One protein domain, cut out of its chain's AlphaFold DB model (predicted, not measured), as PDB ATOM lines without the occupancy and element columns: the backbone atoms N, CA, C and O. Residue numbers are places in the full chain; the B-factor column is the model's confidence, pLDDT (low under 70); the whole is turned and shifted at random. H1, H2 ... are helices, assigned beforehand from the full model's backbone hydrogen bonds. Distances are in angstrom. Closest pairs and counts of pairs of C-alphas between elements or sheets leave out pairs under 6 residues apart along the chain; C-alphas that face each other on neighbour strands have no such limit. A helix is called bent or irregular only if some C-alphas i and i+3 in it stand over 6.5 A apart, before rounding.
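Overview. This is residues 11 to 26 and 39 to 93 of the 98 residues of the protein "Probable RNA-directed DNA polymerase from transposon X-element" of Eumeta variegata (UniProt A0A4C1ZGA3). A small, loosely joined helical head with one long helical arm: H2 is the middle piece of the head, H1 runs nearly alongside it in the opposite direction, and the short H3 packs steeply tilted on the later part of H2. H4 meets the earlier part of H2 with its first residues and leads away from the head, so that residues 84 to 93, of which 84 to 91 belong to H4, stick out and make much of the length. The printed part has 71 residues with four named helices in the order H1, H2, H3, H4 and no named strand, and its class is all helix. It is only just loose, close to compact, with a radius of gyration of the C-alphas of 13.8 A and spans of 48 by 23 by 20 A.

Arrangement. H1, residues 11 to 25, and H2, residues 39 to 55, only just touch, with 3 pairs of C-alphas within 8 A. Their closest C-alphas, those of Lys 13 and Ala 54, are 6.4 A apart, and the helices run opposite ways at a shallow tilt of 15 degrees. H2 is the hub, touching the three other helices. With residues 48 to 55 alone it touches H3, residues 63 to 69, at a steep tilt of 53 degrees, the same way; the closest C-alphas, of Cys 51 and Leu 66, are 6.5 A apart. With residues 40 to 47 alone it touches residues 75 to 76 of H4, residues 75 to 91, at a steep tilt of 57 degrees, opposite ways; the closest C-alphas, of Gln 44 and Leu 75, are 5.9 A apart. The helix packing is mostly crossed, but only just: 1 of these 3 pairs is at a shallow tilt. H1 and H3 are apart, H3 and H4 are apart, and H1 and H4 are only just apart, 8.4 A at their closest. In H2, H3 and H4 every O i to N i+4 pair is within hydrogen-bond range; in H1 9 of 11 are.

Along the chain. H1 begins at C-alpha 11, at (200.791, 215.922, 169.117), and is 19.7 A long; it is irregular, only just, with C-alphas 19 and 22 6.55 A apart. H2 begins at C-alpha 39, at (188.736, 191.287, 175.347), and is 25.0 A long. H3, seven residues, is the short one. H4 is 24.1 A long and ends at C-alpha 91, at (205.986, 191.327, 196.189).

Size, cuts and confidence. The two C-alphas farthest apart, of His 58 and His 93, are 48.1 A apart. Without residues 84 to 93, which stand free, the body spans 33 by 24 by 17 A. Residues 27 to 38 are cut out, and C-alphas 26 and 39 are 12.2 A apart across the cut. The link from H2 to H3 is short and that from H3 to H4 is tight. The mean pLDDT of the printed part is 88.6, and no printed residue is under 70.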
ATOM      1  N   HIS A  11     200.184 215.960 167.791       88.94
ATOM      2  CA  HIS A  11     200.791 215.922 169.117       88.94
ATOM      3  C   HIS A  11     199.745 216.093 170.230       88.94
ATOM      4  O   HIS A  11     199.660 215.258 171.124       88.94
ATOM      5  N   ASN A  12     198.855 217.083 170.127       89.38
ATOM      6  CA  ASN A  12     197.824 217.316 171.144       89.38
ATOM      7  C   ASN A  12     196.808 216.168 171.214       89.38
ATOM      8  O   ASN A  12     196.395 215.771 172.306       89.38
ATOM      9  N   LYS A  13     196.437 215.580 170.065       89.31
ATOM     10  CA  LYS A  13     195.581 214.380 170.026       89.31
ATOM     11  C   LYS A  13     196.243 213.210 170.760       89.31
ATOM     12  O   LYS A  13     195.581 212.528 171.548       89.31
ATOM     13  N   LEU A  14     197.541 212.998 170.533       90.12
ATOM     14  CA  LEU A  14     198.322 211.970 171.219       90.12
ATOM     15  C   LEU A  14     198.417 212.231 172.718       90.12
ATOM     16  O   LEU A  14     198.158 211.316 173.494       90.12
ATOM     17  N   THR A  15     198.727 213.456 173.135       90.56
ATOM     18  CA  THR A  15     198.811 213.830 174.552       90.56
ATOM     19  C   THR A  15     197.498 213.549 175.272       90.56
ATOM     20  O   THR A  15     197.492 212.899 176.316       90.56
ATOM     21  N   LEU A  16     196.366 213.925 174.677       89.62
ATOM     22  CA  LEU A  16     195.042 213.711 175.264       89.62
ATOM     23  C   LEU A  16     194.691 212.215 175.369       89.62
ATOM     24  O   LEU A  16     194.166 211.764 176.392       89.62
ATOM     25  N   TYR A  17     195.056 211.420 174.356       90.06
ATOM     26  CA  TYR A  17     194.938 209.963 174.426       90.06
ATOM     27  C   TYR A  17     195.812 209.371 175.534       90.06
ATOM     28  O   TYR A  17     195.324 208.606 176.366       90.06
ATOM     29  N   LYS A  18     197.090 209.755 175.572       89.56
ATOM     30  CA  LYS A  18     198.088 209.262 176.522       89.56
ATOM     31  C   LYS A  18     197.707 209.581 177.970       89.56
ATOM     32  O   LYS A  18     197.902 208.713 178.821       89.56
ATOM     33  N   MET A  19     197.179 210.780 178.219       90.06
ATOM     34  CA  MET A  19     196.842 211.292 179.549       90.06
ATOM     35  C   MET A  19     195.513 210.784 180.090       90.06
ATOM     36  O   MET A  19     195.459 210.414 181.260       90.06
ATOM     37  N   ARG A  20     194.444 210.785 179.283       86.19
ATOM     38  CA  ARG A  20     193.087 210.517 179.789       86.19
ATOM     39  C   ARG A  20     192.522 209.200 179.283       86.19
ATOM     40  O   ARG A  20     192.169 208.344 180.083       86.19
ATOM     41  N   ILE A  21     192.487 208.999 177.968       85.56
ATOM     42  CA  ILE A  21     191.819 207.828 177.371       85.56
ATOM     43  C   ILE A  21     192.543 206.536 177.721       85.56
ATOM     44  O   ILE A  21     191.909 205.572 178.134       85.56
ATOM     45  N   ARG A  22     193.871 206.512 177.593       87.62
ATOM     46  CA  ARG A  22     194.664 205.333 177.930       87.62
ATOM     47  C   ARG A  22     194.503 204.968 179.398       87.62
ATOM     48  O   ARG A  22     194.221 203.812 179.662       87.62
ATOM     49  N   LYS A  23     194.570 205.942 180.317       86.38
ATOM     50  CA  LYS A  23     194.350 205.697 181.753       86.38
ATOM     51  C   LYS A  23     192.979 205.074 182.032       86.38
ATOM     52  O   LYS A  23     192.903 204.149 182.822       86.38
ATOM     53  N   VAL A  24     191.925 205.537 181.356       85.81
ATOM     54  CA  VAL A  24     190.574 204.964 181.496       85.81
ATOM     55  C   VAL A  24     190.510 203.540 180.932       85.81
ATOM     56  O   VAL A  24     189.982 202.649 181.586       85.81
ATOM     57  N   LEU A  25     191.086 203.296 179.751       82.50
ATOM     58  CA  LEU A  25     191.106 201.964 179.132       82.50
ATOM     59  C   LEU A  25     191.931 200.947 179.931       82.50
ATOM     60  O   LEU A  25     191.614 199.762 179.926       82.50
ATOM     61  N   THR A  26     192.997 201.400 180.589       82.62
ATOM     62  CA  THR A  26     193.945 200.549 181.318       82.62
ATOM     63  C   THR A  26     193.794 200.664 182.829       82.62
ATOM     64  O   THR A  26     194.689 200.246 183.555       82.62
ATOM     65  N   ALA A  39     188.987 189.971 174.762       85.00
ATOM     66  CA  ALA A  39     188.736 191.287 175.347       85.00
ATOM     67  C   ALA A  39     189.908 192.244 175.073       85.00
ATOM     68  O   ALA A  39     189.693 193.365 174.611       85.00
ATOM     69  N   LEU A  40     191.145 191.765 175.242       85.19
ATOM     70  CA  LEU A  40     192.358 192.527 174.920       85.19
ATOM     71  C   LEU A  40     192.407 192.920 173.436       85.19
ATOM     72  O   LEU A  40     192.742 194.056 173.099       85.19
ATOM     73  N   HIS A  41     191.997 192.018 172.543       88.88
ATOM     74  CA  HIS A  41     191.893 192.306 171.116       88.88
ATOM     75  C   HIS A  41     190.873 193.417 170.825       88.88
ATOM     76  O   HIS A  41     191.160 194.329 170.051       88.88
ATOM     77  N   ARG A  42     189.699 193.408 171.476       89.44
ATOM     78  CA  ARG A  42     188.707 194.492 171.328       89.44
ATOM     79  C   ARG A  42     189.277 195.848 171.750       89.44
ATOM     80  O   ARG A  42     189.085 196.831 171.035       89.44
ATOM     81  N   LEU A  43     190.021 195.896 172.855       88.94
ATOM     82  CA  LEU A  43     190.708 197.110 173.304       88.94
ATOM     83  C   LEU A  43     191.761 197.575 172.284       88.94
ATOM     84  O   LEU A  43     191.813 198.758 171.940       88.94
ATOM     85  N   GLN A  44     192.537 196.647 171.719       91.31
ATOM     86  CA  GLN A  44     193.510 196.959 170.668       91.31
ATOM     87  C   GLN A  44     192.841 197.531 169.409       91.31
ATOM     88  O   GLN A  44     193.344 198.492 168.830       91.31
ATOM     89  N   VAL A  45     191.677 197.011 169.005       92.62
ATOM     90  CA  VAL A  45     190.906 197.555 167.871       92.62
ATOM     91  C   VAL A  45     190.509 199.013 168.118       92.62
ATOM     92  O   VAL A  45     190.597 199.833 167.202       92.62
ATOM     93  N   ILE A  46     190.118 199.366 169.347       90.88
ATOM     94  CA  ILE A  46     189.797 200.753 169.719       90.88
ATOM     95  C   ILE A  46     191.039 201.647 169.579       90.88
ATOM     96  O   ILE A  46     190.959 202.718 168.971       90.88
ATOM     97  N   GLN A  47     192.200 201.197 170.065       91.88
ATOM     98  CA  GLN A  47     193.462 201.927 169.901       91.88
ATOM     99  C   GLN A  47     193.852 202.092 168.424       91.88
ATOM    100  O   GLN A  47     194.246 203.187 168.021       91.88
ATOM    101  N   ASN A  48     193.701 201.054 167.600       92.88
ATOM    102  CA  ASN A  48     194.028 201.111 166.173       92.88
ATOM    103  C   ASN A  48     193.147 202.135 165.439       92.88
ATOM    104  O   ASN A  48     193.647 202.940 164.650       92.88
ATOM    105  N   LYS A  49     191.839 202.161 165.740       91.38
ATOM    106  CA  LYS A  49     190.911 203.171 165.204       91.38
ATOM    107  C   LYS A  49     191.332 204.586 165.603       91.38
ATOM    108  O   LYS A  49     191.326 205.479 164.757       91.38
ATOM    109  N   PHE A  50     191.744 204.778 166.857       89.94
ATOM    110  CA  PHE A  50     192.264 206.061 167.322       89.94
ATOM    111  C   PHE A  50     193.522 206.484 166.550       89.94
ATOM    112  O   PHE A  50     193.567 207.598 166.033       89.94
ATOM    113  N   CYS A  51     194.511 205.595 166.411       90.62
ATOM    114  CA  CYS A  51     195.762 205.901 165.711       90.62
ATOM    115  C   CYS A  51     195.509 206.324 164.256       90.62
ATOM    116  O   CYS A  51     196.072 207.319 163.798       90.62
ATOM    117  N   ARG A  52     194.595 205.634 163.556       91.94
ATOM    118  CA  ARG A  52     194.168 206.018 162.198       91.94
ATOM    119  C   ARG A  52     193.463 207.367 162.157       91.94
ATOM    120  O   ARG A  52     193.707 208.148 161.249       91.94
ATOM    121  N   ALA A  53     192.576 207.645 163.108       89.44
ATOM    122  CA  ALA A  53     191.859 208.917 163.154       89.44
ATOM    123  C   ALA A  53     192.786 210.101 163.484       89.44
ATOM    124  O   ALA A  53     192.574 211.202 162.981       89.44
ATOM    125  N   ALA A  54     193.816 209.876 164.305       88.12
ATOM    126  CA  ALA A  54     194.786 210.894 164.692       88.12
ATOM    127  C   ALA A  54     195.757 211.255 163.556       88.12
ATOM    128  O   ALA A  54     196.115 212.423 163.413       88.12
ATOM    129  N   THR A  55     196.164 210.264 162.759       88.62
ATOM    130  CA  THR A  55     197.085 210.427 161.616       88.62
ATOM    131  C   THR A  55     196.385 210.738 160.300       88.62
ATOM    132  O   THR A  55     197.049 211.149 159.356       88.62
ATOM    133  N   ASP A  56     195.067 210.547 160.252       88.38
ATOM    134  CA  ASP A  56     194.263 210.531 159.029       88.38
ATOM    135  C   ASP A  56     194.774 209.530 157.975       88.38
ATOM    136  O   ASP A  56     194.734 209.756 156.771       88.38
ATOM    137  N   ALA A  57     195.287 208.390 158.440       89.25
ATOM    138  CA  ALA A  57     195.899 207.395 157.571       89.25
ATOM    139  C   ALA A  57     194.879 206.623 156.716       89.25
ATOM    140  O   ALA A  57     193.829 206.179 157.205       89.25
ATOM    141  N   HIS A  58     195.256 206.367 155.457       90.12
ATOM    142  CA  HIS A  58     194.512 205.515 154.524       90.12
ATOM    143  C   HIS A  58     194.343 204.083 155.063       90.12
ATOM    144  O   HIS A  58     195.176 203.613 155.842       90.12
ATOM    145  N   LEU A  59     193.290 203.364 154.639       86.31
ATOM    146  CA  LEU A  59     192.941 202.010 155.113       86.31
ATOM    147  C   LEU A  59     194.021 200.940 154.844       86.31
ATOM    148  O   LEU A  59     194.156 199.993 155.622       86.31
ATOM    149  N   CYS A  60     194.845 201.138 153.817       89.50
ATOM    150  CA  CYS A  60     195.943 200.230 153.468       89.50
ATOM    151  C   CYS A  60     197.175 200.362 154.378       89.50
ATOM    152  O   CYS A  60     198.038 199.489 154.369       89.50
ATOM    153  N   VAL A  61     197.282 201.434 155.172       92.62
ATOM    154  CA  VAL A  61     198.431 201.616 156.070       92.62
ATOM    155  C   VAL A  61     198.400 200.554 157.169       92.62
ATOM    156  O   VAL A  61     197.374 200.352 157.827       92.62
ATOM    157  N   ARG A  62     199.536 199.879 157.374       94.19
ATOM    158  CA  ARG A  62     199.690 198.853 158.411       94.19
ATOM    159  C   ARG A  62     199.628 199.481 159.802       94.19
ATOM    160  O   ARG A  62     200.262 200.503 160.060       94.19
ATOM    161  N   ASN A  63     198.936 198.820 160.733       92.88
ATOM    162  CA  ASN A  63     198.851 199.284 162.124       92.88
ATOM    163  C   ASN A  63     200.237 199.368 162.783       92.88
ATOM    164  O   ASN A  63     200.491 200.301 163.535       92.88
ATOM    165  N   SER A  64     201.150 198.440 162.473       92.56
ATOM    166  CA  SER A  64     202.524 198.456 162.995       92.56
ATOM    167  C   SER A  64     203.277 199.739 162.635       92.56
ATOM    168  O   SER A  64     203.961 200.299 163.487       92.56
ATOM    169  N   THR A  65     203.098 200.246 161.412       93.31
ATOM    170  CA  THR A  65     203.663 201.528 160.975       93.31
ATOM    171  C   THR A  65     203.096 202.680 161.801       93.31
ATOM    172  O   THR A  65     203.860 203.454 162.360       93.31
ATOM    173  N   LEU A  66     201.774 202.730 161.998       92.44
ATOM    174  CA  LEU A  66     201.138 203.771 162.818       92.44
ATOM    175  C   LEU A  66     201.626 203.756 164.271       92.44
ATOM    176  O   LEU A  66     201.817 204.807 164.871       92.44
ATOM    177  N   HIS A  67     201.823 202.571 164.846       93.19
ATOM    178  CA  HIS A  67     202.336 202.433 166.207       93.19
ATOM    179  C   HIS A  67     203.777 202.923 166.346       93.19
ATOM    180  O   HIS A  67     204.101 203.562 167.347       93.19
ATOM    181  N   ARG A  68     204.619 202.651 165.342       92.44
ATOM    182  CA  ARG A  68     205.999 203.136 165.292       92.44
ATOM    183  C   ARG A  68     206.045 204.654 165.145       92.44
ATOM    184  O   ARG A  68     206.688 205.308 165.951       92.44
ATOM    185  N   ASP A  69     205.310 205.202 164.183       90.69
ATOM    186  CA  ASP A  69     205.343 206.633 163.865       90.69
ATOM    187  C   ASP A  69     204.749 207.502 164.992       90.69
ATOM    188  O   ASP A  69     205.119 208.661 165.151       90.69
ATOM    189  N   LEU A  70     203.820 206.953 165.787       88.50
ATOM    190  CA  LEU A  70     203.233 207.630 166.952       88.50
ATOM    191  C   LEU A  70     203.952 207.312 168.273       88.50
ATOM    192  O   LEU A  70     203.504 207.779 169.328       88.50
ATOM    193  N   GLU A  71     204.997 206.480 168.231       90.06
ATOM    194  CA  GLU A  71     205.726 205.975 169.402       90.06
ATOM    195  C   GLU A  71     204.770 205.460 170.493       90.06
ATOM    196  O   GLU A  71     204.857 205.790 171.684       90.06
ATOM    197  N   LEU A  72     203.762 204.696 170.064       90.00
ATOM    198  CA  LEU A  72     202.702 204.183 170.921       90.00
ATOM    199  C   LEU A  72     202.825 202.664 171.046       90.00
ATOM    200  O   LEU A  72     202.576 201.958 170.065       90.00
ATOM    201  N   PRO A  73     203.103 202.120 172.245       91.88
ATOM    202  CA  PRO A  73     203.024 200.683 172.445       91.88
ATOM    203  C   PRO A  73     201.580 200.204 172.251       91.88
ATOM    204  O   PRO A  73     200.613 200.916 172.549       91.88
ATOM    205  N   THR A  74     201.429 198.972 171.772       91.06
ATOM    206  CA  THR A  74     200.138 198.273 171.775       91.06
ATOM    207  C   THR A  74     199.602 198.175 173.200       91.06
ATOM    208  O   THR A  74     200.387 197.954 174.129       91.06
ATOM    209  N   LEU A  75     198.286 198.267 173.371       88.69
ATOM    210  CA  LEU A  75     197.629 198.140 174.670       88.69
ATOM    211  C   LEU A  75     198.005 196.835 175.370       88.69
ATOM    212  O   LEU A  75     198.316 196.870 176.550       88.69
ATOM    213  N   SER A  76     198.071 195.714 174.645       85.81
ATOM    214  CA  SER A  76     198.464 194.428 175.240       85.81
ATOM    215  C   SER A  76     199.855 194.477 175.886       85.81
ATOM    216  O   SER A  76     200.003 194.078 177.038       85.81
ATOM    217  N   LYS A  77     200.858 195.022 175.182       88.94
ATOM    218  CA  LYS A  77     202.211 195.204 175.730       88.94
ATOM    219  C   LYS A  77     202.193 196.112 176.960       88.94
ATOM    220  O   LYS A  77     202.688 195.726 178.009       88.94
ATOM    221  N   TYR A  78     201.556 197.278 176.844       89.19
ATOM    222  CA  TYR A  78     201.464 198.228 177.951       89.19
ATOM    223  C   TYR A  78     200.792 197.619 179.189       89.19
ATOM    224  O   TYR A  78     201.257 197.829 180.302       89.19
ATOM    225  N   MET A  79     199.718 196.849 178.998       86.38
ATOM    226  CA  MET A  79     198.991 196.217 180.093       86.38
ATOM    227  C   MET A  79     199.810 195.132 180.789       86.38
ATOM    228  O   MET A  79     199.800 195.067 182.016       86.38
ATOM    229  N   LYS A  80     200.551 194.320 180.024       86.06
ATOM    230  CA  LYS A  80     201.490 193.334 180.577       86.06
ATOM    231  C   LYS A  80     202.581 194.013 181.399       86.06
ATOM    232  O   LYS A  80     202.803 193.624 182.539       86.06
ATOM    233  N   ASP A  81     203.199 195.059 180.854       88.62
ATOM    234  CA  ASP A  81     204.254 195.805 181.544       88.62
ATOM    235  C   ASP A  81     203.721 196.480 182.822       88.62
ATOM    236  O   ASP A  81     204.385 196.470 183.856       88.62
ATOM    237  N   ALA A  82     202.506 197.039 182.776       86.38
ATOM    238  CA  ALA A  82     201.856 197.659 183.929       86.38
ATOM    239  C   ALA A  82     201.472 196.635 185.008       86.38
ATOM    240  O   ALA A  82     201.689 196.886 186.190       86.38
ATOM    241  N   SER A  83     200.929 195.483 184.606       85.62
ATOM    242  CA  SER A  83     200.583 194.390 185.517       85.62
ATOM    243  C   SER A  83     201.830 193.831 186.197       85.62
ATOM    244  O   SER A  83     201.846 193.722 187.417       85.62
ATOM    245  N   LYS A  84     202.905 193.591 185.435       87.50
ATOM    246  CA  LYS A  84     204.190 193.155 185.987       87.50
ATOM    247  C   LYS A  84     204.705 194.136 187.041       87.50
ATOM    248  O   LYS A  84     204.937 193.737 188.170       87.50
ATOM    249  N   ARG A  85     204.775 195.434 186.715       88.50
ATOM    250  CA  ARG A  85     205.203 196.476 187.669       88.50
ATOM    251  C   ARG A  85     204.354 196.502 188.939       88.50
ATOM    252  O   ARG A  85     204.890 196.740 190.011       88.50
ATOM    253  N   PHE A  86     203.044 196.289 188.821       85.56
ATOM    254  CA  PHE A  86     202.151 196.247 189.975       85.56
ATOM    255  C   PHE A  86     202.479 195.069 190.904       85.56
ATOM    256  O   PHE A  86     202.627 195.270 192.106       85.56
ATOM    257  N   PHE A  87     202.640 193.864 190.349       84.62
ATOM    258  CA  PHE A  87     202.984 192.674 191.130       84.62
ATOM    259  C   PHE A  87     204.418 192.711 191.677       84.62
ATOM    260  O   PHE A  87     204.626 192.301 192.813       84.62
ATOM    261  N   ASP A  88     205.376 193.265 190.928       87.69
ATOM    262  CA  ASP A  88     206.756 193.462 191.392       87.69
ATOM    263  C   ASP A  88     206.785 194.359 192.648       87.69
ATOM    264  O   ASP A  88     207.454 194.045 193.630       87.69
ATOM    265  N   ILE A  89     206.006 195.451 192.651       86.69
ATOM    266  CA  ILE A  89     205.877 196.344 193.813       86.69
ATOM    267  C   ILE A  89     205.220 195.613 194.985       86.69
ATOM    268  O   ILE A  89     205.738 195.677 196.099       86.69
ATOM    269  N   ALA A  90     204.114 194.904 194.740       83.06
ATOM    270  CA  ALA A  90     203.400 194.167 195.780       83.06
ATOM    271  C   ALA A  90     204.282 193.096 196.447       83.06
ATOM    272  O   ALA A  90     204.291 193.003 197.668       83.06
ATOM    273  N   GLY A  91     205.075 192.352 195.668       80.75
ATOM    274  CA  GLY A  91     205.986 191.327 196.189       80.75
ATOM    275  C   GLY A  91     207.185 191.884 196.968       80.75
ATOM    276  O   GLY A  91     207.727 191.201 197.829       80.75
ATOM    277  N   SER A  92     207.594 193.126 196.694       82.44
ATOM    278  CA  SER A  92     208.663 193.821 197.435       82.44
ATOM    279  C   SER A  92     208.187 194.545 198.703       82.44
ATOM    280  O   SER A  92     208.993 195.167 199.396       82.44
ATOM    281  N   HIS A  93     206.883 194.524 198.993       78.19
ATOM    282  CA  HIS A  93     206.303 195.312 200.072       78.19
ATOM    283  C   HIS A  93     206.611 194.687 201.450       78.19
ATOM    284  O   HIS A  93     206.399 193.490 201.633       78.19
TER     285      HIS A  93